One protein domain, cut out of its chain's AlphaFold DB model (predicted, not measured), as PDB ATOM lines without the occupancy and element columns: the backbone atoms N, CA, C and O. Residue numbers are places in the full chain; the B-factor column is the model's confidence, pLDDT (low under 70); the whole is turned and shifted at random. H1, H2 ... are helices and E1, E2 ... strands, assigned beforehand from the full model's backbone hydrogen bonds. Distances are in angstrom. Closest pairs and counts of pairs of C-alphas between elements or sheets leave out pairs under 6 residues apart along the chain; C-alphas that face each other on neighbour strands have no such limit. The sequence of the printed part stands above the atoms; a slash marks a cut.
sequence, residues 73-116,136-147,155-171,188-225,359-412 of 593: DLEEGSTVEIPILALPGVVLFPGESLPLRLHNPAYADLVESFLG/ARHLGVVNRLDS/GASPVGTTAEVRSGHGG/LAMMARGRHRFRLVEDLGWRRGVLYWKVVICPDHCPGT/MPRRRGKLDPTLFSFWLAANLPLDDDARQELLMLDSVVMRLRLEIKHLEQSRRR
ATOM      1  N   ASP A  73      -7.921 -22.259  45.971       77.31
ATOM      2  CA  ASP A  73      -7.679 -21.851  44.589       77.31
ATOM      3  C   ASP A  73      -6.166 -21.712  44.348       77.31
ATOM      4  O   ASP A  73      -5.388 -21.454  45.273       77.31
ATOM      5  N   LEU A  74      -5.740 -21.931  43.105       86.12
ATOM      6  CA  LEU A  74      -4.338 -21.812  42.717       86.12
ATOM      7  C   LEU A  74      -3.992 -20.336  42.483       86.12
ATOM      8  O   LEU A  74      -4.763 -19.600  41.871       86.12
ATOM      9  N   GLU A  75      -2.826 -19.902  42.956       87.44
ATOM     10  CA  GLU A  75      -2.398 -18.509  42.822       87.44
ATOM     11  C   GLU A  75      -1.999 -18.183  41.375       87.44
ATOM     12  O   GLU A  75      -1.246 -18.922  40.736       87.44
ATOM     13  N   GLU A  76      -2.473 -17.055  40.849       88.25
ATOM     14  CA  GLU A  76      -2.114 -16.600  39.504       88.25
ATOM     15  C   GLU A  76      -0.615 -16.274  39.406       88.25
ATOM     16  O   GLU A  76      -0.030 -15.665  40.299       88.25
ATOM     17  N   GLY A  77       0.028 -16.690  38.314       88.88
ATOM     18  CA  GLY A  77       1.475 -16.567  38.117       88.88
ATOM     19  C   GLY A  77       2.311 -17.613  38.860       88.88
ATOM     20  O   GLY A  77       3.512 -17.715  38.604       88.88
ATOM     21  N   SER A  78       1.708 -18.419  39.742       91.19
ATOM     22  CA  SER A  78       2.420 -19.497  40.428       91.19
ATOM     23  C   SER A  78       2.793 -20.629  39.469       91.19
ATOM     24  O   SER A  78       2.128 -20.878  38.460       91.19
ATOM     25  N   THR A  79       3.890 -21.316  39.790       93.75
ATOM     26  CA  THR A  79       4.310 -22.534  39.094       93.75
ATOM     27  C   THR A  79       3.965 -23.744  39.949       93.75
ATOM     28  O   THR A  79       4.410 -23.830  41.093       93.75
ATOM     29  N   VAL A  80       3.190 -24.676  39.400       92.69
ATOM     30  CA  VAL A  80       2.668 -25.844  40.121       92.69
ATOM     31  C   VAL A  80       2.898 -27.128  39.330       92.69
ATOM     32  O   VAL A  80       2.892 -27.115  38.101       92.69
ATOM     33  N   GLU A  81       3.108 -28.240  40.033       93.75
ATOM     34  CA  GLU A  81       3.097 -29.577  39.428       93.75
ATOM     35  C   GLU A  81       1.672 -30.122  39.476       93.75
ATOM     36  O   GLU A  81       1.086 -30.204  40.558       93.75
ATOM     37  N   ILE A  82       1.108 -30.487  38.325       92.69
ATOM     38  CA  ILE A  82      -0.249 -31.038  38.245       92.69
ATOM     39  C   ILE A  82      -0.305 -32.271  37.333       92.69
ATOM     40  O   ILE A  82       0.454 -32.354  36.359       92.69
ATOM     41  N   PRO A  83      -1.199 -33.230  37.627       94.56
ATOM     42  CA  PRO A  83      -1.491 -34.345  36.732       94.56
ATOM     43  C   PRO A  83      -2.214 -33.845  35.471       94.56
ATOM     44  O   PRO A  83      -3.136 -33.041  35.581       94.56
ATOM     45  N   ILE A  84      -1.829 -34.315  34.282       93.88
ATOM     46  CA  ILE A  84      -2.365 -33.857  32.990       93.88
ATOM     47  C   ILE A  84      -3.229 -34.926  32.318       93.88
ATOM     48  O   ILE A  84      -2.755 -36.008  31.990       93.88
ATOM     49  N   LEU A  85      -4.471 -34.570  32.001       92.94
ATOM     50  CA  LEU A  85      -5.361 -35.293  31.101       92.94
ATOM     51  C   LEU A  85      -5.314 -34.660  29.704       92.94
ATOM     52  O   LEU A  85      -5.820 -33.560  29.481       92.94
ATOM     53  N   ALA A  86      -4.714 -35.373  28.751       90.75
ATOM     54  CA  ALA A  86      -4.717 -34.988  27.343       90.75
ATOM     55  C   ALA A  86      -5.946 -35.583  26.643       90.75
ATOM     56  O   ALA A  86      -5.978 -36.780  26.353       90.75
ATOM     57  N   LEU A  87      -6.953 -34.749  26.386       89.94
ATOM     58  CA  LEU A  87      -8.222 -35.152  25.785       89.94
ATOM     59  C   LEU A  87      -8.269 -34.678  24.320       89.94
ATOM     60  O   LEU A  87      -8.217 -33.470  24.077       89.94
ATOM     61  N   PRO A  88      -8.329 -35.589  23.332       86.50
ATOM     62  CA  PRO A  88      -8.446 -35.207  21.926       86.50
ATOM     63  C   PRO A  88      -9.745 -34.443  21.662       86.50
ATOM     64  O   PRO A  88     -10.824 -34.905  22.026       86.50
ATOM     65  N   GLY A  89      -9.636 -33.275  21.035       82.88
ATOM     66  CA  GLY A  89     -10.773 -32.451  20.630       82.88
ATOM     67  C   GLY A  89     -11.558 -31.798  21.769       82.88
ATOM     68  O   GLY A  89     -12.669 -31.310  21.556       82.88
ATOM     69  N   VAL A  90     -10.999 -31.765  22.984       90.31
ATOM     70  CA  VAL A  90     -11.621 -31.106  24.140       90.31
ATOM     71  C   VAL A  90     -10.818 -29.867  24.517       90.31
ATOM     72  O   VAL A  90      -9.716 -29.947  25.059       90.31
ATOM     73  N   VAL A  91     -11.413 -28.699  24.268       93.25
ATOM     74  CA  VAL A  91     -10.937 -27.403  24.768       93.25
ATOM     75  C   VAL A  91     -11.870 -26.968  25.895       93.25
ATOM     76  O   VAL A  91     -13.001 -26.548  25.630       93.25
ATOM     77  N   LEU A  92     -11.387 -27.106  27.133       95.31
ATOM     78  CA  LEU A  92     -12.106 -26.756  28.359       95.31
ATOM     79  C   LEU A  92     -11.877 -25.282  28.705       95.31
ATOM     80  O   LEU A  92     -10.733 -24.882  28.933       95.31
ATOM     81  N   PHE A  93     -12.937 -24.487  28.813       95.75
ATOM     82  CA  PHE A  93     -12.841 -23.112  29.306       95.75
ATOM     83  C   PHE A  93     -13.002 -23.021  30.833       95.75
ATOM     84  O   PHE A  93     -13.686 -23.840  31.454       95.75
ATOM     85  N   PRO A  94     -12.410 -22.002  31.482       94.88
ATOM     86  CA  PRO A  94     -12.746 -21.647  32.856       94.88
ATOM     87  C   PRO A  94     -14.259 -21.506  33.068       94.88
ATOM     88  O   PRO A  94     -14.934 -20.761  32.364       94.88
ATOM     89  N   GLY A  95     -14.793 -22.209  34.066       91.06
ATOM     90  CA  GLY A  95     -16.219 -22.237  34.386       91.06
ATOM     91  C   GLY A  95     -17.031 -23.333  33.689       91.06
ATOM     92  O   GLY A  95     -18.118 -23.620  34.186       91.06
ATOM     93  N   GLU A  96     -16.517 -23.962  32.630       92.31
ATOM     94  CA  GLU A  96     -17.179 -25.057  31.901       92.31
ATOM     95  C   GLU A  96     -17.129 -26.363  32.717       92.31
ATOM     96  O   GLU A  96     -16.129 -26.652  33.388       92.31
ATOM     97  N   SER A  97     -18.218 -27.133  32.697       92.75
ATOM     98  CA  SER A  97     -18.301 -28.447  33.340       92.75
ATOM     99  C   SER A  97     -17.712 -29.536  32.435       92.75
ATOM    100  O   SER A  97     -17.863 -29.505  31.216       92.75
ATOM    101  N   LEU A  98     -17.029 -30.511  33.035       94.69
ATOM    102  CA  LEU A  98     -16.383 -31.619  32.333       94.69
ATOM    103  C   LEU A  98     -16.768 -32.960  32.979       94.69
ATOM    104  O   LEU A  98     -16.176 -33.322  34.005       94.69
ATOM    105  N   PRO A  99     -17.728 -33.700  32.400       94.38
ATOM    106  CA  PRO A  99     -17.986 -35.085  32.775       94.38
ATOM    107  C   PRO A  99     -16.924 -36.022  32.190       94.38
ATOM    108  O   PRO A  99     -16.553 -35.892  31.023       94.38
ATOM    109  N   LEU A 100     -16.465 -37.002  32.970       93.25
ATOM    110  CA  LEU A 100     -15.538 -38.047  32.515       93.25
ATOM    111  C   LEU A 100     -15.928 -39.416  33.078       93.25
ATOM    112  O   LEU A 100     -16.442 -39.508  34.190       93.25
ATOM    113  N   ARG A 101     -15.600 -40.479  32.335       91.94
ATOM    114  CA  ARG A 101     -15.484 -41.849  32.856       91.94
ATOM    115  C   ARG A 101     -14.034 -42.295  32.709       91.94
ATOM    116  O   ARG A 101     -13.536 -42.495  31.599       91.94
ATOM    117  N   LEU A 102     -13.338 -42.388  33.834       91.06
ATOM    118  CA  LEU A 102     -11.934 -42.759  33.899       91.06
ATOM    119  C   LEU A 102     -11.802 -44.279  33.959       91.06
ATOM    120  O   LEU A 102     -12.043 -44.897  34.991       91.06
ATOM    121  N   HIS A 103     -11.372 -44.863  32.846       89.50
ATOM    122  CA  HIS A 103     -11.080 -46.296  32.739       89.50
ATOM    123  C   HIS A 103      -9.630 -46.634  33.102       89.50
ATOM    124  O   HIS A 103      -9.298 -47.790  33.341       89.50
ATOM    125  N   ASN A 104      -8.738 -45.637  33.119       89.62
ATOM    126  CA  ASN A 104      -7.370 -45.845  33.574       89.62
ATOM    127  C   ASN A 104      -7.361 -45.868  35.113       89.62
ATOM    128  O   ASN A 104      -7.600 -44.811  35.712       89.62
ATOM    129  N   PRO A 105      -7.034 -47.012  35.746       90.19
ATOM    130  CA  PRO A 105      -7.080 -47.150  37.199       90.19
ATOM    131  C   PRO A 105      -6.157 -46.148  37.899       90.19
ATOM    132  O   PRO A 105      -6.515 -45.604  38.932       90.19
ATOM    133  N   ALA A 106      -5.022 -45.782  37.294       91.06
ATOM    134  CA  ALA A 106      -4.103 -44.816  37.890       91.06
ATOM    135  C   ALA A 106      -4.706 -43.406  38.028       91.06
ATOM    136  O   ALA A 106      -4.436 -42.706  39.003       91.06
ATOM    137  N   TYR A 107      -5.520 -42.978  37.055       91.94
ATOM    138  CA  TYR A 107      -6.252 -41.711  37.159       91.94
ATOM    139  C   TYR A 107      -7.477 -41.843  38.065       91.94
ATOM    140  O   TYR A 107      -7.785 -40.887  38.770       91.94
ATOM    141  N   ALA A 108      -8.152 -42.997  38.066       91.00
ATOM    142  CA  ALA A 108      -9.272 -43.260  38.965       91.00
ATOM    143  C   ALA A 108      -8.827 -43.188  40.436       91.00
ATOM    144  O   ALA A 108      -9.328 -42.341  41.170       91.00
ATOM    145  N   ASP A 109      -7.795 -43.942  40.821       89.00
ATOM    146  CA  ASP A 109      -7.211 -43.944  42.171       89.00
ATOM    147  C   ASP A 109      -6.786 -42.532  42.610       89.00
ATOM    148  O   ASP A 109      -6.984 -42.116  43.755       89.00
ATOM    149  N   LEU A 110      -6.197 -41.760  41.688       89.56
ATOM    150  CA  LEU A 110      -5.804 -40.376  41.947       89.56
ATOM    151  C   LEU A 110      -7.020 -39.499  42.269       89.56
ATOM    152  O   LEU A 110      -6.990 -38.736  43.233       89.56
ATOM    153  N   VAL A 111      -8.087 -39.599  41.480       89.12
ATOM    154  CA  VAL A 111      -9.309 -38.813  41.680       89.12
ATOM    155  C   VAL A 111     -10.053 -39.257  42.937       89.12
ATOM    156  O   VAL A 111     -10.512 -38.408  43.701       89.12
ATOM    157  N   GLU A 112     -10.110 -40.552  43.227       86.88
ATOM    158  CA  GLU A 112     -10.641 -41.065  44.493       86.88
ATOM    159  C   GLU A 112      -9.857 -40.521  45.689       86.88
ATOM    160  O   GLU A 112     -10.458 -40.070  46.666       86.88
ATOM    161  N   SER A 113      -8.525 -40.440  45.585       85.19
ATOM    162  CA  SER A 113      -7.693 -39.825  46.626       85.19
ATOM    163  C   SER A 113      -8.013 -38.338  46.834       85.19
ATOM    164  O   SER A 113      -7.951 -37.842  47.963       85.19
ATOM    165  N   PHE A 114      -8.419 -37.619  45.777       84.31
ATOM    166  CA  PHE A 114      -8.887 -36.238  45.897       84.31
ATOM    167  C   PHE A 114     -10.210 -36.163  46.663       84.31
ATOM    168  O   PHE A 114     -10.381 -35.272  47.501       84.31
ATOM    169  N   LEU A 115     -11.138 -37.085  46.398       80.31
ATOM    170  CA  LEU A 115     -12.481 -37.114  46.982       80.31
ATOM    171  C   LEU A 115     -12.482 -37.588  48.445       80.31
ATOM    172  O   LEU A 115     -13.135 -36.958  49.279       80.31
ATOM    173  N   GLY A 116     -11.701 -38.622  48.774       69.62
ATOM    174  CA  GLY A 116     -11.667 -39.326  50.066       69.62
ATOM    175  C   GLY A 116     -10.957 -38.612  51.224       69.62
ATOM    176  O   GLY A 116     -10.596 -39.249  52.212       69.62
ATOM    177  N   ALA A 136      -3.813 -30.089  45.520       61.59
ATOM    178  CA  ALA A 136      -4.945 -29.365  44.990       61.59
ATOM    179  C   ALA A 136      -5.804 -30.382  44.223       61.59
ATOM    180  O   ALA A 136      -5.256 -31.178  43.465       61.59
ATOM    181  N   ARG A 137      -7.130 -30.372  44.420       82.88
ATOM    182  CA  ARG A 137      -8.099 -31.245  43.720       82.88
ATOM    183  C   ARG A 137      -8.235 -30.872  42.235       82.88
ATOM    184  O   ARG A 137      -9.340 -30.737  41.721       82.88
ATOM    185  N   HIS A 138      -7.113 -30.609  41.577       90.06
ATOM    186  CA  HIS A 138      -7.017 -30.051  40.244       90.06
ATOM    187  C   HIS A 138      -6.264 -31.017  39.337       90.06
ATOM    188  O   HIS A 138      -5.147 -31.439  39.631       90.06
ATOM    189  N   LEU A 139      -6.882 -31.307  38.203       93.94
ATOM    190  CA  LEU A 139      -6.255 -31.934  37.047       93.94
ATOM    191  C   LEU A 139      -5.944 -30.836  36.029       93.94
ATOM    192  O   LEU A 139      -6.652 -29.837  35.974       93.94
ATOM    193  N   GLY A 140      -4.914 -30.978  35.212       94.94
ATOM    194  CA  GLY A 140      -4.718 -30.124  34.045       94.94
ATOM    195  C   GLY A 140      -5.327 -30.778  32.816       94.94
ATOM    196  O   GLY A 140      -5.000 -31.918  32.517       94.94
ATOM    197  N   VAL A 141      -6.195 -30.079  32.094       95.69
ATOM    198  CA  VAL A 141      -6.785 -30.574  30.846       95.69
ATOM    199  C   VAL A 141      -6.145 -29.843  29.676       95.69
ATOM    200  O   VAL A 141      -6.117 -28.610  29.650       95.69
ATOM    201  N   VAL A 142      -5.628 -30.604  28.712       93.94
ATOM    202  CA  VAL A 142      -5.041 -30.074  27.475       93.94
ATOM    203  C   VAL A 142      -5.687 -30.738  26.267       93.94
ATOM    204  O   VAL A 142      -5.927 -31.948  26.274       93.94
ATOM    205  N   ASN A 143      -5.933 -29.953  25.217       89.56
ATOM    206  CA  ASN A 143      -6.347 -30.505  23.935       89.56
ATOM    207  C   ASN A 143      -5.162 -31.248  23.300       89.56
ATOM    208  O   ASN A 143      -4.062 -30.693  23.186       89.56
ATOM    209  N   ARG A 144      -5.386 -32.498  22.889       80.75
ATOM    210  CA  ARG A 144      -4.425 -33.272  22.100       80.75
ATOM    211  C   ARG A 144      -4.693 -33.025  20.615       80.75
ATOM    212  O   ARG A 144      -5.610 -33.601  20.046       80.75
ATOM    213  N   LEU A 145      -3.870 -32.180  20.005       61.41
ATOM    214  CA  LEU A 145      -3.756 -32.009  18.563       61.41
ATOM    215  C   LEU A 145      -3.162 -33.291  17.964       61.41
ATOM    216  O   LEU A 145      -2.083 -33.746  18.362       61.41
ATOM    217  N   ASP A 146      -3.866 -33.889  17.006       52.81
ATOM    218  CA  ASP A 146      -3.375 -35.049  16.267       52.81
ATOM    219  C   ASP A 146      -2.202 -34.643  15.362       52.81
ATOM    220  O   ASP A 146      -2.341 -34.314  14.182       52.81
ATOM    221  N   SER A 147      -0.995 -34.687  15.915       44.38
ATOM    222  CA  SER A 147       0.228 -34.559  15.137       44.38
ATOM    223  C   SER A 147       0.414 -35.819  14.291       44.38
ATOM    224  O   SER A 147       1.006 -36.799  14.737       44.38
ATOM    225  N   GLY A 155       2.016 -33.356  20.567       59.44
ATOM    226  CA  GLY A 155       0.637 -33.047  20.155       59.44
ATOM    227  C   GLY A 155      -0.201 -32.257  21.157       59.44
ATOM    228  O   GLY A 155      -1.360 -32.004  20.879       59.44
ATOM    229  N   ALA A 156       0.301 -31.877  22.331       66.19
ATOM    230  CA  ALA A 156      -0.515 -31.108  23.277       66.19
ATOM    231  C   ALA A 156      -0.499 -29.610  22.938       66.19
ATOM    232  O   ALA A 156       0.551 -29.054  22.610       66.19
ATOM    233  N   SER A 157      -1.650 -28.944  23.064       79.69
ATOM    234  CA  SER A 157      -1.694 -27.479  23.034       79.69
ATOM    235  C   SER A 157      -0.831 -26.882  24.163       79.69
ATOM    236  O   SER A 157      -0.849 -27.405  25.282       79.69
ATOM    237  N   PRO A 158      -0.100 -25.772  23.925       85.19
ATOM    238  CA  PRO A 158       0.744 -25.141  24.944       85.19
ATOM    239  C   PRO A 158      -0.046 -24.533  26.113       85.19
ATOM    240  O   PRO A 158       0.533 -24.276  27.173       85.19
ATOM    241  N   VAL A 159      -1.346 -24.277  25.921       91.44
ATOM    242  CA  VAL A 159      -2.252 -23.715  26.930       91.44
ATOM    243  C   VAL A 159      -3.384 -24.698  27.208       91.44
ATOM    244  O   VAL A 159      -4.066 -25.143  26.282       91.44
ATOM    245  N   GLY A 160      -3.609 -24.976  28.490       94.75
ATOM    246  CA  GLY A 160      -4.714 -25.790  28.991       94.75
ATOM    247  C   GLY A 160      -5.470 -25.105  30.123       94.75
ATOM    248  O   GLY A 160      -5.202 -23.947  30.458       94.75
ATOM    249  N   THR A 161      -6.395 -25.842  30.733       96.56
ATOM    250  CA  THR A 161      -7.231 -25.357  31.840       96.56
ATOM    251  C   THR A 161      -7.187 -26.329  33.007       96.56
ATOM    252  O   THR A 161      -7.334 -27.538  32.825       96.56
ATOM    253  N   THR A 162      -6.971 -25.823  34.220       95.62
ATOM    254  CA  THR A 162      -7.094 -26.628  35.435       95.62
ATOM    255  C   THR A 162      -8.561 -26.978  35.655       95.62
ATOM    256  O   THR A 162      -9.438 -26.126  35.541       95.62
ATOM    257  N   ALA A 163      -8.841 -28.232  35.966       94.75
ATOM    258  CA  ALA A 163     -10.164 -28.770  36.202       94.75
ATOM    259  C   ALA A 163     -10.254 -29.206  37.667       94.75
ATOM    260  O   ALA A 163      -9.572 -30.140  38.089       94.75
ATOM    261  N   GLU A 164     -11.071 -28.500  38.445       92.31
ATOM    262  CA  GLU A 164     -11.364 -28.847  39.833       92.31
ATOM    263  C   GLU A 164     -12.329 -30.032  39.866       92.31
ATOM    264  O   GLU A 164     -13.449 -29.926  39.362       92.31
ATOM    265  N   VAL A 165     -11.925 -31.136  40.491       90.94
ATOM    266  CA  VAL A 165     -12.791 -32.300  40.712       90.94
ATOM    267  C   VAL A 165     -13.837 -31.957  41.774       90.94
ATOM    268  O   VAL A 165     -13.498 -31.646  42.918       90.94
ATOM    269  N   ARG A 166     -15.120 -32.026  41.403       86.94
ATOM    270  CA  ARG A 166     -16.253 -31.682  42.279       86.94
ATOM    271  C   ARG A 166     -16.917 -32.905  42.894       86.94
ATOM    272  O   ARG A 166     -17.294 -32.866  44.063       86.94
ATOM    273  N   SER A 167     -17.067 -33.964  42.112       86.31
ATOM    274  CA  SER A 167     -17.651 -35.226  42.553       86.31
ATOM    275  C   SER A 167     -17.113 -36.379  41.718       86.31
ATOM    276  O   SER A 167     -16.596 -36.180  40.615       86.31
ATOM    277  N   GLY A 168     -17.243 -37.584  42.255       84.31
ATOM    278  CA  GLY A 168     -16.997 -38.813  41.525       84.31
ATOM    279  C   GLY A 168     -17.612 -40.001  42.242       84.31
ATOM    280  O   GLY A 168     -17.910 -39.921  43.437       84.31
ATOM    281  N   HIS A 169     -17.847 -41.055  41.479       82.75
ATOM    282  CA  HIS A 169     -18.479 -42.290  41.902       82.75
ATOM    283  C   HIS A 169     -17.847 -43.448  41.124       82.75
ATOM    284  O   HIS A 169     -17.760 -43.401  39.894       82.75
ATOM    285  N   GLY A 170     -17.337 -44.444  41.848       72.00
ATOM    286  CA  GLY A 170     -16.806 -45.664  41.244       72.00
ATOM    287  C   GLY A 170     -17.961 -46.575  40.859       72.00
ATOM    288  O   GLY A 170     -18.866 -46.753  41.669       72.00
ATOM    289  N   GLY A 171     -17.932 -47.149  39.655       58.25
ATOM    290  CA  GLY A 171     -18.847 -48.241  39.325       58.25
ATOM    291  C   GLY A 171     -18.635 -49.384  40.317       58.25
ATOM    292  O   GLY A 171     -17.505 -49.846  40.490       58.25
ATOM    293  N   LEU A 188     -14.293 -45.025  36.912       88.62
ATOM    294  CA  LEU A 188     -14.709 -43.953  37.820       88.62
ATOM    295  C   LEU A 188     -15.418 -42.846  37.030       88.62
ATOM    296  O   LEU A 188     -14.786 -42.151  36.227       88.62
ATOM    297  N   ALA A 189     -16.711 -42.643  37.275       90.50
ATOM    298  CA  ALA A 189     -17.433 -41.480  36.775       90.50
ATOM    299  C   ALA A 189     -17.083 -40.256  37.630       90.50
ATOM    300  O   ALA A 189     -17.080 -40.327  38.857       90.50
ATOM    301  N   MET A 190     -16.792 -39.115  37.008       90.44
ATOM    302  CA  MET A 190     -16.475 -37.881  37.729       90.44
ATOM    303  C   MET A 190     -17.005 -36.637  37.026       90.44
ATOM    304  O   MET A 190     -17.112 -36.588  35.801       90.44
ATOM    305  N   MET A 191     -17.259 -35.605  37.828       91.44
ATOM    306  CA  MET A 191     -17.551 -34.255  37.364       91.44
ATOM    307  C   MET A 191     -16.446 -33.312  37.813       91.44
ATOM    308  O   MET A 191     -16.177 -33.161  39.011       91.44
ATOM    309  N   ALA A 192     -15.837 -32.628  36.851       92.69
ATOM    310  CA  ALA A 192     -14.912 -31.538  37.105       92.69
ATOM    311  C   ALA A 192     -15.437 -30.212  36.544       92.69
ATOM    312  O   ALA A 192     -16.377 -30.180  35.753       92.69
ATOM    313  N   ARG A 193     -14.836 -29.099  36.966       92.75
ATOM    314  CA  ARG A 193     -15.132 -27.764  36.435       92.75
ATOM    315  C   ARG A 193     -13.845 -27.012  36.140       92.75
ATOM    316  O   ARG A 193     -12.962 -26.966  36.995       92.75
ATOM    317  N   GLY A 194     -13.752 -26.388  34.970       93.94
ATOM    318  CA  GLY A 194     -12.619 -25.536  34.610       93.94
ATOM    319  C   GLY A 194     -12.448 -24.372  35.594       93.94
ATOM    320  O   GLY A 194     -13.435 -23.757  36.011       93.94
ATOM    321  N   ARG A 195     -11.207 -24.051  35.973       92.50
ATOM    322  CA  ARG A 195     -10.874 -22.983  36.932       92.50
ATOM    323  C   ARG A 195      -9.929 -21.947  36.346       92.50
ATOM    324  O   ARG A 195     -10.347 -20.816  36.148       92.50
ATOM    325  N   HIS A 196      -8.685 -22.329  36.073       92.69
ATOM    326  CA  HIS A 196      -7.639 -21.399  35.656       92.69
ATOM    327  C   HIS A 196      -6.977 -21.872  34.375       92.69
ATOM    328  O   HIS A 196      -6.716 -23.063  34.213       92.69
ATOM    329  N   ARG A 197      -6.623 -20.937  33.497       95.00
ATOM    330  CA  ARG A 197      -5.733 -21.252  32.381       95.00
ATOM    331  C   ARG A 197      -4.320 -21.517  32.895       95.00
ATOM    332  O   ARG A 197      -3.878 -20.900  33.866       95.00
ATOM    333  N   PHE A 198      -3.578 -22.386  32.226       94.69
ATOM    334  CA  PHE A 198      -2.160 -22.600  32.499       94.69
ATOM    335  C   PHE A 198      -1.359 -22.778  31.213       94.69
ATOM    336  O   PHE A 198      -1.899 -23.173  30.181       94.69
ATOM    337  N   ARG A 199      -0.050 -22.527  31.297       93.69
ATOM    338  CA  ARG A 199       0.923 -22.866  30.250       93.69
ATOM    339  C   ARG A 199       1.804 -24.020  30.696       93.69
ATOM    340  O   ARG A 199       2.286 -24.015  31.831       93.69
ATOM    341  N   LEU A 200       2.022 -24.975  29.801       91.31
ATOM    342  CA  LEU A 200       2.978 -26.061  30.000       91.31
ATOM    343  C   LEU A 200       4.409 -25.499  30.024       91.31
ATOM    344  O   LEU A 200       4.776 -24.718  29.146       91.31
ATOM    345  N   VAL A 201       5.202 -25.872  31.031       92.25
ATOM    346  CA  VAL A 201       6.597 -25.414  31.184       92.25
ATOM    347  C   VAL A 201       7.580 -26.565  31.046       92.25
ATOM    348  O   VAL A 201       8.522 -26.474  30.265       92.25
ATOM    349  N   GLU A 202       7.372 -27.636  31.807       91.50
ATOM    350  CA  GLU A 202       8.306 -28.759  31.882       91.50
ATOM    351  C   GLU A 202       7.527 -30.070  31.977       91.50
ATOM    352  O   GLU A 202       6.625 -30.204  32.810       91.50
ATOM    353  N   ASP A 203       7.879 -31.025  31.117       91.44
ATOM    354  CA  ASP A 203       7.338 -32.380  31.156       91.44
ATOM    355  C   ASP A 203       8.026 -33.160  32.277       91.44
ATOM    356  O   ASP A 203       9.238 -33.376  32.245       91.44
ATOM    357  N   LEU A 204       7.252 -33.573  33.282       91.69
ATOM    358  CA  LEU A 204       7.756 -34.340  34.421       91.69
ATOM    359  C   LEU A 204       7.605 -35.854  34.212       91.69
ATOM    360  O   LEU A 204       7.962 -36.636  35.100       91.69
ATOM    361  N   GLY A 205       7.075 -36.265  33.058       90.19
ATOM    362  CA  GLY A 205       6.880 -37.647  32.659       90.19
ATOM    363  C   GLY A 205       5.759 -38.365  33.407       90.19
ATOM    364  O   GLY A 205       4.912 -37.780  34.088       90.19
ATOM    365  N   TRP A 206       5.749 -39.687  33.256       92.38
ATOM    366  CA  TRP A 206       4.751 -40.567  33.851       92.38
ATOM    367  C   TRP A 206       5.184 -41.020  35.247       92.38
ATOM    368  O   TRP A 206       6.261 -41.587  35.426       92.38
ATOM    369  N   ARG A 207       4.315 -40.830  36.241       91.44
ATOM    370  CA  ARG A 207       4.490 -41.294  37.622       91.44
ATOM    371  C   ARG A 207       3.310 -42.195  37.976       91.44
ATOM    372  O   ARG A 207       2.172 -41.739  38.004       91.44
ATOM    373  N   ARG A 208       3.574 -43.485  38.223       89.88
ATOM    374  CA  ARG A 208       2.548 -44.495  38.574       89.88
ATOM    375  C   ARG A 208       1.348 -44.524  37.605       89.88
ATOM    376  O   ARG A 208       0.221 -44.677  38.044       89.88
ATOM    377  N   GLY A 209       1.583 -44.361  36.299       87.44
ATOM    378  CA  GLY A 209       0.522 -44.389  35.277       87.44
ATOM    379  C   GLY A 209      -0.222 -43.064  35.054       87.44
ATOM    380  O   GLY A 209      -1.108 -43.011  34.204       87.44
ATOM    381  N   VAL A 210       0.172 -41.993  35.749       91.94
ATOM    382  CA  VAL A 210      -0.357 -40.629  35.590       91.94
ATOM    383  C   VAL A 210       0.719 -39.729  34.986       91.94
ATOM    384  O   VAL A 210       1.873 -39.774  35.412       91.94
ATOM    385  N   LEU A 211       0.359 -38.905  34.005       92.56
ATOM    386  CA  LEU A 211       1.259 -37.930  33.389       92.56
ATOM    387  C   LEU A 211       1.308 -36.664  34.248       92.56
ATOM    388  O   LEU A 211       0.260 -36.132  34.598       92.56
ATOM    389  N   TYR A 212       2.500 -36.157  34.555       93.00
ATOM    390  CA  TYR A 212       2.680 -34.924  35.324       93.00
ATOM    391  C   TYR A 212       3.407 -33.864  34.513       93.00
ATOM    392  O   TYR A 212       4.337 -34.163  33.769       93.00
ATOM    393  N   TRP A 213       3.014 -32.611  34.716       93.88
ATOM    394  CA  TRP A 213       3.703 -31.453  34.163       93.88
ATOM    395  C   TRP A 213       3.872 -30.374  35.214       93.88
ATOM    396  O   TRP A 213       3.032 -30.195  36.099       93.88
ATOM    397  N   LYS A 214       4.942 -29.605  35.056       94.00
ATOM    398  CA  LYS A 214       5.086 -28.307  35.692       94.00
ATOM    399  C   LYS A 214       4.420 -27.267  34.806       94.00
ATOM    400  O   LYS A 214       4.725 -27.169  33.613       94.00
ATOM    401  N   VAL A 215       3.516 -26.489  35.386       93.88
ATOM    402  CA  VAL A 215       2.720 -25.497  34.664       93.88
ATOM    403  C   VAL A 215       2.749 -24.152  35.371       93.88
ATOM    404  O   VAL A 215       2.886 -24.091  36.591       93.88
ATOM    405  N   VAL A 216       2.590 -23.073  34.609       93.94
ATOM    406  CA  VAL A 216       2.409 -21.720  35.151       93.94
ATOM    407  C   VAL A 216       0.946 -21.330  35.026       93.94
ATOM    408  O   VAL A 216       0.406 -21.311  33.917       93.94
ATOM    409  N   ILE A 217       0.318 -20.996  36.153       93.81
ATOM    410  CA  ILE A 217      -1.062 -20.508  36.187       93.81
ATOM    411  C   ILE A 217      -1.106 -19.126  35.541       93.81
ATOM    412  O   ILE A 217      -0.418 -18.196  35.966       93.81
ATOM    413  N   CYS A 218      -1.884 -18.994  34.472       90.75
ATOM    414  CA  CYS A 218      -1.984 -17.753  33.722       90.75
ATOM    415  C   CYS A 218      -2.875 -16.763  34.469       90.75
ATOM    416  O   CYS A 218      -3.925 -17.160  34.973       90.75
ATOM    417  N   PRO A 219      -2.502 -15.475  34.506       85.38
ATOM    418  CA  PRO A 219      -3.394 -14.472  35.032       85.38
ATOM    419  C   PRO A 219      -4.554 -14.214  34.064       85.38
ATOM    420  O   PRO A 219      -4.337 -14.093  32.857       85.38
ATOM    421  N   ASP A 220      -5.770 -14.080  34.591       72.69
ATOM    422  CA  ASP A 220      -6.978 -13.774  33.797       72.69
ATOM    423  C   ASP A 220      -7.428 -12.312  33.948       72.69
ATOM    424  O   ASP A 220      -8.533 -11.904  33.567       72.69
ATOM    425  N   HIS A 221      -6.536 -11.487  34.491       65.56
ATOM    426  CA  HIS A 221      -6.772 -10.076  34.704       65.56
ATOM    427  C   HIS A 221      -7.037  -9.367  33.368       65.56
ATOM    428  O   HIS A 221      -6.166  -9.268  32.501       65.56
ATOM    429  N   CYS A 222      -8.204  -8.722  33.258       51.78
ATOM    430  CA  CYS A 222      -8.248  -7.442  32.561       51.78
ATOM    431  C   CYS A 222      -7.150  -6.590  33.208       51.78
ATOM    432  O   CYS A 222      -7.253  -6.391  34.420       51.78
ATOM    433  N   PRO A 223      -6.121  -6.093  32.496       47.16
ATOM    434  CA  PRO A 223      -5.253  -5.074  33.068       47.16
ATOM    435  C   PRO A 223      -6.172  -3.925  33.476       47.16
ATOM    436  O   PRO A 223      -6.716  -3.209  32.632       47.16
ATOM    437  N   GLY A 224      -6.477  -3.870  34.772       40.91
ATOM    438  CA  GLY A 224      -7.541  -3.045  35.302       40.91
ATOM    439  C   GLY A 224      -7.205  -1.624  34.937       40.91
ATOM    440  O   GLY A 224      -6.137  -1.152  35.305       40.91
ATOM    441  N   THR A 225      -8.090  -0.977  34.178       41.34
ATOM    442  CA  THR A 225      -8.070   0.466  33.957       41.34
ATOM    443  C   THR A 225      -6.651   1.004  33.784       41.34
ATOM    444  O   THR A 225      -6.083   1.559  34.727       41.34
ATOM    445  N   MET A 359     -26.182 -16.313  32.816       75.44
ATOM    446  CA  MET A 359     -25.036 -15.428  32.525       75.44
ATOM    447  C   MET A 359     -24.211 -15.091  33.791       75.44
ATOM    448  O   MET A 359     -24.786 -14.691  34.808       75.44
ATOM    449  N   PRO A 360     -22.861 -15.181  33.785       75.12
ATOM    450  CA  PRO A 360     -22.065 -14.982  34.999       75.12
ATOM    451  C   PRO A 360     -22.049 -13.522  35.480       75.12
ATOM    452  O   PRO A 360     -21.426 -12.642  34.881       75.12
ATOM    453  N   ARG A 361     -22.668 -13.270  36.639       71.31
ATOM    454  CA  ARG A 361     -22.666 -11.965  37.321       71.31
ATOM    455  C   ARG A 361     -21.835 -12.011  38.609       71.31
ATOM    456  O   ARG A 361     -21.926 -12.955  39.390       71.31
ATOM    457  N   ARG A 362     -21.060 -10.957  38.889       65.56
ATOM    458  CA  ARG A 362     -20.443 -10.705  40.206       65.56
ATOM    459  C   ARG A 362     -21.026  -9.430  40.806       65.56
ATOM    460  O   ARG A 362     -20.949  -8.366  40.198       65.56
ATOM    461  N   ARG A 363     -21.579  -9.524  42.023       66.06
ATOM    462  CA  ARG A 363     -22.217  -8.392  42.736       66.06
ATOM    463  C   ARG A 363     -23.270  -7.670  41.872       66.06
ATOM    464  O   ARG A 363     -23.264  -6.445  41.783       66.06
ATOM    465  N   GLY A 364     -24.110  -8.440  41.175       71.56
ATOM    466  CA  GLY A 364     -25.185  -7.921  40.319       71.56
ATOM    467  C   GLY A 364     -24.734  -7.285  38.998       71.56
ATOM    468  O   GLY A 364     -25.573  -6.804  38.249       71.56
ATOM    469  N   LYS A 365     -23.432  -7.279  38.678       79.25
ATOM    470  CA  LYS A 365     -22.905  -6.764  37.405       79.25
ATOM    471  C   LYS A 365     -22.284  -7.882  36.584       79.25
ATOM    472  O   LYS A 365     -21.711  -8.817  37.143       79.25
ATOM    473  N   LEU A 366     -22.366  -7.756  35.264       83.38
ATOM    474  CA  LEU A 366     -21.684  -8.656  34.345       83.38
ATOM    475  C   LEU A 366     -20.167  -8.539  34.537       83.38
ATOM    476  O   LEU A 366     -19.608  -7.452  34.388       83.38
ATOM    477  N   ASP A 367     -19.514  -9.644  34.892       89.25
ATOM    478  CA  ASP A 367     -18.056  -9.716  34.989       89.25
ATOM    479  C   ASP A 367     -17.493 -10.006  33.587       89.25
ATOM    480  O   ASP A 367     -17.740 -11.095  33.069       89.25
ATOM    481  N   PRO A 368     -16.751  -9.078  32.951       91.50
ATOM    482  CA  PRO A 368     -16.292  -9.267  31.576       91.50
ATOM    483  C   PRO A 368     -15.367 -10.472  31.395       91.50
ATOM    484  O   PRO A 368     -15.395 -11.107  30.343       91.50
ATOM    485  N   THR A 369     -14.552 -10.793  32.404       91.12
ATOM    486  CA  THR A 369     -13.629 -11.929  32.343       91.12
ATOM    487  C   THR A 369     -14.421 -13.228  32.352       91.12
ATOM    488  O   THR A 369     -14.277 -14.030  31.428       91.12
ATOM    489  N   LEU A 370     -15.292 -13.419  33.349       91.19
ATOM    490  CA  LEU A 370     -16.117 -14.627  33.444       91.19
ATOM    491  C   LEU A 370     -17.061 -14.763  32.250       91.19
ATOM    492  O   LEU A 370     -17.230 -15.859  31.723       91.19
ATOM    493  N   PHE A 371     -17.653 -13.650  31.815       93.44
ATOM    494  CA  PHE A 371     -18.551 -13.631  30.673       93.44
ATOM    495  C   PHE A 371     -17.857 -14.050  29.382       93.44
ATOM    496  O   PHE A 371     -18.417 -14.865  28.662       93.44
ATOM    497  N   SER A 372     -16.641 -13.562  29.113       95.12
ATOM    498  CA  SER A 372     -15.912 -13.966  27.905       95.12
ATOM    499  C   SER A 372     -15.689 -15.484  27.854       95.12
ATOM    500  O   SER A 372     -16.007 -16.127  26.865       95.12
ATOM    501  N   PHE A 373     -15.272 -16.115  28.957       95.19
ATOM    502  CA  PHE A 373     -15.111 -17.572  28.982       95.19
ATOM    503  C   PHE A 373     -16.432 -18.330  28.841       95.19
ATOM    504  O   PHE A 373     -16.488 -19.324  28.120       95.19
ATOM    505  N   TRP A 374     -17.496 -17.850  29.487       93.94
ATOM    506  CA  TRP A 374     -18.828 -18.432  29.331       93.94
ATOM    507  C   TRP A 374     -19.326 -18.329  27.884       93.94
ATOM    508  O   TRP A 374     -19.853 -19.302  27.348       93.94
ATOM    509  N   LEU A 375     -19.118 -17.182  27.233       94.19
ATOM    510  CA  LEU A 375     -19.493 -16.975  25.841       94.19
ATOM    511  C   LEU A 375     -18.665 -17.875  24.919       94.19
ATOM    512  O   LEU A 375     -19.244 -18.586  24.107       94.19
ATOM    513  N   ALA A 376     -17.341 -17.923  25.090       94.50
ATOM    514  CA  ALA A 376     -16.456 -18.805  24.330       94.50
ATOM    515  C   ALA A 376     -16.849 -20.289  24.448       94.50
ATOM    516  O   ALA A 376     -16.835 -21.009  23.448       94.50
ATOM    517  N   ALA A 377     -17.258 -20.739  25.641       92.75
ATOM    518  CA  ALA A 377     -17.754 -22.097  25.851       92.75
ATOM    519  C   ALA A 377     -19.039 -22.384  25.054       92.75
ATOM    520  O   ALA A 377     -19.210 -23.502  24.571       92.75
ATOM    521  N   ASN A 378     -19.878 -21.363  24.858       90.50
ATOM    522  CA  ASN A 378     -21.186 -21.430  24.210       90.50
ATOM    523  C   ASN A 378     -21.195 -21.058  22.717       90.50
ATOM    524  O   ASN A 378     -22.255 -21.072  22.102       90.50
ATOM    525  N   LEU A 379     -20.065 -20.717  22.097       89.81
ATOM    526  CA  LEU A 379     -20.031 -20.501  20.649       89.81
ATOM    527  C   LEU A 379     -19.805 -21.843  19.917       89.81
ATOM    528  O   LEU A 379     -18.914 -22.605  20.317       89.81
ATOM    529  N   PRO A 380     -20.553 -22.145  18.834       88.38
ATOM    530  CA  PRO A 380     -20.396 -23.368  18.042       88.38
ATOM    531  C   PRO A 380     -19.164 -23.284  17.120       88.38
ATOM    532  O   PRO A 380     -19.274 -23.240  15.899       88.38
ATOM    533  N   LEU A 381     -17.975 -23.212  17.722       86.62
ATOM    534  CA  LEU A 381     -16.690 -23.041  17.039       86.62
ATOM    535  C   LEU A 381     -15.924 -24.365  16.911       86.62
ATOM    536  O   LEU A 381     -16.065 -25.271  17.740       86.62
ATOM    537  N   ASP A 382     -15.061 -24.454  15.901       85.69
ATOM    538  CA  ASP A 382     -14.115 -25.563  15.753       85.69
ATOM    539  C   ASP A 382     -13.013 -25.539  16.835       85.69
ATOM    540  O   ASP A 382     -12.914 -24.619  17.654       85.69
ATOM    541  N   ASP A 383     -12.223 -26.615  16.904       85.62
ATOM    542  CA  ASP A 383     -11.193 -26.798  17.937       85.62
ATOM    543  C   ASP A 383     -10.139 -25.692  17.885       85.62
ATOM    544  O   ASP A 383      -9.712 -25.202  18.932       85.62
ATOM    545  N   ASP A 384      -9.752 -25.290  16.673       84.94
ATOM    546  CA  ASP A 384      -8.720 -24.290  16.422       84.94
ATOM    547  C   ASP A 384      -9.159 -22.911  16.931       84.94
ATOM    548  O   ASP A 384      -8.430 -22.280  17.701       84.94
ATOM    549  N   ALA A 385     -10.372 -22.465  16.588       88.44
ATOM    550  CA  ALA A 385     -10.908 -21.187  17.050       88.44
ATOM    551  C   ALA A 385     -11.147 -21.175  18.569       88.44
ATOM    552  O   ALA A 385     -10.871 -20.176  19.242       88.44
ATOM    553  N   ARG A 386     -11.602 -22.292  19.158       91.75
ATOM    554  CA  ARG A 386     -11.704 -22.411  20.625       91.75
ATOM    555  C   ARG A 386     -10.332 -22.341  21.285       91.75
ATOM    556  O   ARG A 386     -10.172 -21.659  22.298       91.75
ATOM    557  N   GLN A 387      -9.341 -23.027  20.721       91.00
ATOM    558  CA  GLN A 387      -7.980 -23.008  21.238       91.00
ATOM    559  C   GLN A 387      -7.366 -21.606  21.129       91.00
ATOM    560  O   GLN A 387      -6.701 -21.171  22.069       91.00
ATOM    561  N   GLU A 388      -7.630 -20.872  20.044       91.25
ATOM    562  CA  GLU A 388      -7.251 -19.464  19.887       91.25
ATOM    563  C   GLU A 388      -7.861 -18.599  20.999       91.25
ATOM    564  O   GLU A 388      -7.129 -17.899  21.703       91.25
ATOM    565  N   LEU A 389      -9.173 -18.710  21.241       94.06
ATOM    566  CA  LEU A 389      -9.860 -17.990  22.321       94.06
ATOM    567  C   LEU A 389      -9.288 -18.312  23.711       94.06
ATOM    568  O   LEU A 389      -9.147 -17.409  24.544       94.06
ATOM    569  N   LEU A 390      -8.924 -19.574  23.965       93.88
ATOM    570  CA  LEU A 390      -8.308 -19.998  25.226       93.88
ATOM    571  C   LEU A 390      -6.888 -19.429  25.389       93.88
ATOM    572  O   LEU A 390      -6.492 -19.044  26.491       93.88
ATOM    573  N   MET A 391      -6.119 -19.332  24.301       90.81
ATOM    574  CA  MET A 391      -4.762 -18.773  24.314       90.81
ATOM    575  C   MET A 391      -4.733 -17.253  24.525       90.81
ATOM    576  O   MET A 391      -3.722 -16.731  24.996       90.81
ATOM    577  N   LEU A 392      -5.818 -16.530  24.228       91.06
ATOM    578  CA  LEU A 392      -5.882 -15.083  24.433       91.06
ATOM    579  C   LEU A 392      -5.812 -14.721  25.921       91.06
ATOM    580  O   LEU A 392      -6.726 -15.003  26.694       91.06
ATOM    581  N   ASP A 393      -4.755 -14.007  26.305       87.56
ATOM    582  CA  ASP A 393      -4.578 -13.498  27.671       87.56
ATOM    583  C   ASP A 393      -5.425 -12.255  27.966       87.56
ATOM    584  O   ASP A 393      -5.767 -11.973  29.110       87.56
ATOM    585  N   SER A 394      -5.784 -11.497  26.928       88.38
ATOM    586  CA  SER A 394      -6.559 -10.270  27.071       88.38
ATOM    587  C   SER A 394      -8.047 -10.531  26.886       88.38
ATOM    588  O   SER A 394      -8.493 -10.851  25.786       88.38
ATOM    589  N   VAL A 395      -8.827 -10.259  27.932       90.94
ATOM    590  CA  VAL A 395     -10.301 -10.275  27.893       90.94
ATOM    591  C   VAL A 395     -10.849  -9.359  26.795       90.94
ATOM    592  O   VAL A 395     -11.826  -9.696  26.139       90.94
ATOM    593  N   VAL A 396     -10.196  -8.218  26.540       91.19
ATOM    594  CA  VAL A 396     -10.582  -7.296  25.457       91.19
ATOM    595  C   VAL A 396     -10.441  -7.971  24.096       91.19
ATOM    596  O   VAL A 396     -11.355  -7.890  23.281       91.19
ATOM    597  N   MET A 397      -9.310  -8.632  23.839       91.56
ATOM    598  CA  MET A 397      -9.094  -9.317  22.561       91.56
ATOM    599  C   MET A 397     -10.026 -10.514  22.408       91.56
ATOM    600  O   MET A 397     -10.577 -10.704  21.328       91.56
ATOM    601  N   ARG A 398     -10.265 -11.251  23.500       94.69
ATOM    602  CA  ARG A 398     -11.203 -12.375  23.527       94.69
ATOM    603  C   ARG A 398     -12.622 -11.929  23.171       94.69
ATOM    604  O   ARG A 398     -13.160 -12.396  22.177       94.69
ATOM    605  N   LEU A 399     -13.149 -10.912  23.860       94.94
ATOM    606  CA  LEU A 399     -14.471 -10.340  23.572       94.94
ATOM    607  C   LEU A 399     -14.576  -9.773  22.152       94.94
ATOM    608  O   LEU A 399     -15.620  -9.876  21.519       94.94
ATOM    609  N   ARG A 400     -13.513  -9.158  21.615       94.00
ATOM    610  CA  ARG A 400     -13.525  -8.656  20.230       94.00
ATOM    611  C   ARG A 400     -13.611  -9.788  19.212       94.00
ATOM    612  O   ARG A 400     -14.319  -9.635  18.217       94.00
ATOM    613  N   LEU A 401     -12.899 -10.887  19.448       93.50
ATOM    614  CA  LEU A 401     -12.965 -12.065  18.590       93.50
ATOM    615  C   LEU A 401     -14.333 -12.752  18.711       93.50
ATOM    616  O   LEU A 401     -14.951 -13.050  17.695       93.50
ATOM    617  N   GLU A 402     -14.866 -12.891  19.925       95.38
ATOM    618  CA  GLU A 402     -16.222 -13.402  20.179       95.38
ATOM    619  C   GLU A 402     -17.300 -12.562  19.481       95.38
ATOM    620  O   GLU A 402     -18.167 -13.116  18.811       95.38
ATOM    621  N   ILE A 403     -17.227 -11.227  19.551       94.19
ATOM    622  CA  ILE A 403     -18.145 -10.325  18.831       94.19
ATOM    623  C   ILE A 403     -18.057 -10.550  17.322       94.19
ATOM    624  O   ILE A 403     -19.090 -10.643  16.668       94.19
ATOM    625  N   LYS A 404     -16.845 -10.680  16.767       91.69
ATOM    626  CA  LYS A 404     -16.664 -10.985  15.340       91.69
ATOM    627  C   LYS A 404     -17.343 -12.308  14.977       91.69
ATOM    628  O   LYS A 404     -18.000 -12.389  13.941       91.69
ATOM    629  N   HIS A 405     -17.222 -13.329  15.830       90.44
ATOM    630  CA  HIS A 405     -17.923 -14.590  15.621       90.44
ATOM    631  C   HIS A 405     -19.441 -14.420  15.700       90.44
ATOM    632  O   HIS A 405     -20.128 -14.933  14.821       90.44
ATOM    633  N   LEU A 406     -19.966 -13.683  16.680       90.44
ATOM    634  CA  LEU A 406     -21.401 -13.412  16.802       90.44
ATOM    635  C   LEU A 406     -21.951 -12.653  15.588       90.44
ATOM    636  O   LEU A 406     -22.981 -13.031  15.052       90.44
ATOM    637  N   GLU A 407     -21.270 -11.624  15.091       88.88
ATOM    638  CA  GLU A 407     -21.743 -10.844  13.932       88.88
ATOM    639  C   GLU A 407     -21.859 -11.678  12.649       88.88
ATOM    640  O   GLU A 407     -22.671 -11.389  11.771       88.88
ATOM    641  N   GLN A 408     -21.054 -12.733  12.547       84.19
ATOM    642  CA  GLN A 408     -21.030 -13.633  11.402       84.19
ATOM    643  C   GLN A 408     -21.991 -14.829  11.556       84.19
ATOM    644  O   GLN A 408     -22.348 -15.428  10.543       84.19
ATOM    645  N   SER A 409     -22.442 -15.163  12.773       80.38
ATOM    646  CA  SER A 409     -23.134 -16.432  13.070       80.38
ATOM    647  C   SER A 409     -24.402 -16.650  12.253       80.38
ATOM    648  O   SER A 409     -24.561 -17.685  11.621       80.38
ATOM    649  N   ARG A 410     -25.275 -15.641  12.142       71.38
ATOM    650  CA  ARG A 410     -26.556 -15.760  11.413       71.38
ATOM    651  C   ARG A 410     -26.417 -16.103   9.924       71.38
ATOM    652  O   ARG A 410     -27.410 -16.449   9.295       71.38
ATOM    653  N   ARG A 411     -25.224 -15.959   9.341       77.19
ATOM    654  CA  ARG A 411     -24.952 -16.264   7.927       77.19
ATOM    655  C   ARG A 411     -24.081 -17.503   7.745       77.19
ATOM    656  O   ARG A 411     -23.827 -17.879   6.604       77.19
ATOM    657  N   ARG A 412     -23.602 -18.107   8.836       85.62
ATOM    658  CA  ARG A 412     -22.733 -19.277   8.784       85.62
ATOM    659  C   ARG A 412     -23.547 -20.559   8.776       85.62
ATOM    660  O   ARG A 412     -24.542 -20.718   9.486       85.62
TER     661      ARG A 412
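What this domain is: This is residues 73 to 116, 136 to 147, 155 to 171, 188 to 225 and 359 to 412 of the 593 residues of the protein "Protein cereblon" of Ectocarpus siliculosus (UniProt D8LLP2). A closed barrel of five strands, E1, E3, E4, E5 and E6, makes one part of this domain, with E2 paired onto E5 as an extra strand; beside it is a group of three helices, H2, H3 and H4, whose centres make a triangle and of which H3 packs on the outside of the barrel. H1 packs outside the barrel too, far from those three helices, and the sheet curls round it. The printed part has 165 residues, with six named strands and four named helices in the order E1 E2 H1 E3 E4 E5 E6 H2 H3 H4; the sheet is mixed and the class is mixed, helices and strands. The whole is compact, with a radius of gyration of the C-alphas of 16.3 A, and its outline is rounded, spanning 47 by 34 by 31 A.

Where its parts are: Find C-alpha 79 at (4.310, -22.534, 39.094); from there E1 runs through residues 79 to 88, 24.9 A long, and bends by 65 degrees at residue 82. E2 follows at residues 97 to 102, 15.7 A, then H1 at residues 105 to 115, 15.0 A. After a cut, look for E3 at residues 138 to 144, 18.6 A. E4, residues 159 to 170, is 30.0 A long and bends by 70 degrees at residue 167. The longest strand by residues, E5, begins at C-alpha 188, (-14.709, -43.953, 37.820), and runs to residue 207; it bends by 143 degrees at residue 202, and its ends are 19.4 A apart. E6 is residues 210 to 217, 20.1 A, and bends by 57 degrees at residue 214. Beyond the last cut come H2, residues 368 to 378, 15.0 A; H3, residues 383 to 391, 12.1 A; and H4, residues 395 to 409, 20.6 A, which ends at C-alpha 409, (-23.134, -16.432, 13.070).

How they stand to each other: Start at E1, which has E3 on one side, parallel, with N 85 and O 140 2.8 A apart, and E6 on the other side, antiparallel, with N 84 and O 211 2.8 A apart. Go round the ring from E3 to its antiparallel neighbour E4, where N 163 and O 139 are 2.7 A apart. E4 is antiparallel to E5, with N 162 and O 196 at 2.8 A. E5 and E6 form a hairpin, with N 207 and O 210 at 2.8 A, and E6 closes the barrel. E2 is not in the ring; it is antiparallel to E5, with N 98 and O 192 at 2.8 A. H1 is on the barrel, outside it, at a height over the sheet of 5.5 A; its closest C-alphas to E4 are those of Leu 115 and Ser 167, 7.1 A apart. H3 is on the barrel, also outside it, at a height over the sheet of 10.0 A; it lies over E3 and E4 and runs slantwise to the strands, its line and that of E3 standing at 42 degrees on the local plane. The closest C-alphas of H3 and E4 are those of Met 391 and Val 159, 6.1 A apart. H2 and H4 are not on the barrel. They touch, closest at the C-alphas of Thr 369 and Val 395, 5.8 A, and run the same way at a tilt of 37 degrees, only just steep. H3 is close to H2 but not clearly touching it, with the C-alphas of Ala 376 and Leu 389 closest at 6.9 A; they run opposite ways at a shallow tilt of 11 degrees. In H1, H2, H3 and H4 every O i to N i+4 pair is within hydrogen-bond range.

The domain as a whole: The two C-alphas farthest apart, those of Gly 171 and Thr 225, are 50.2 A apart. Look for four cuts: C-alphas 116 and 136 are 13.0 A apart, 147 and 155 5.3 A, 171 and 188 6.1 A, and 225 and 359 23.3 A. Of the links that are printed whole, none is long. The mean pLDDT of the printed part is 86.7; 15 residues are under 70, among them residues 145 to 147 and 221 to 225.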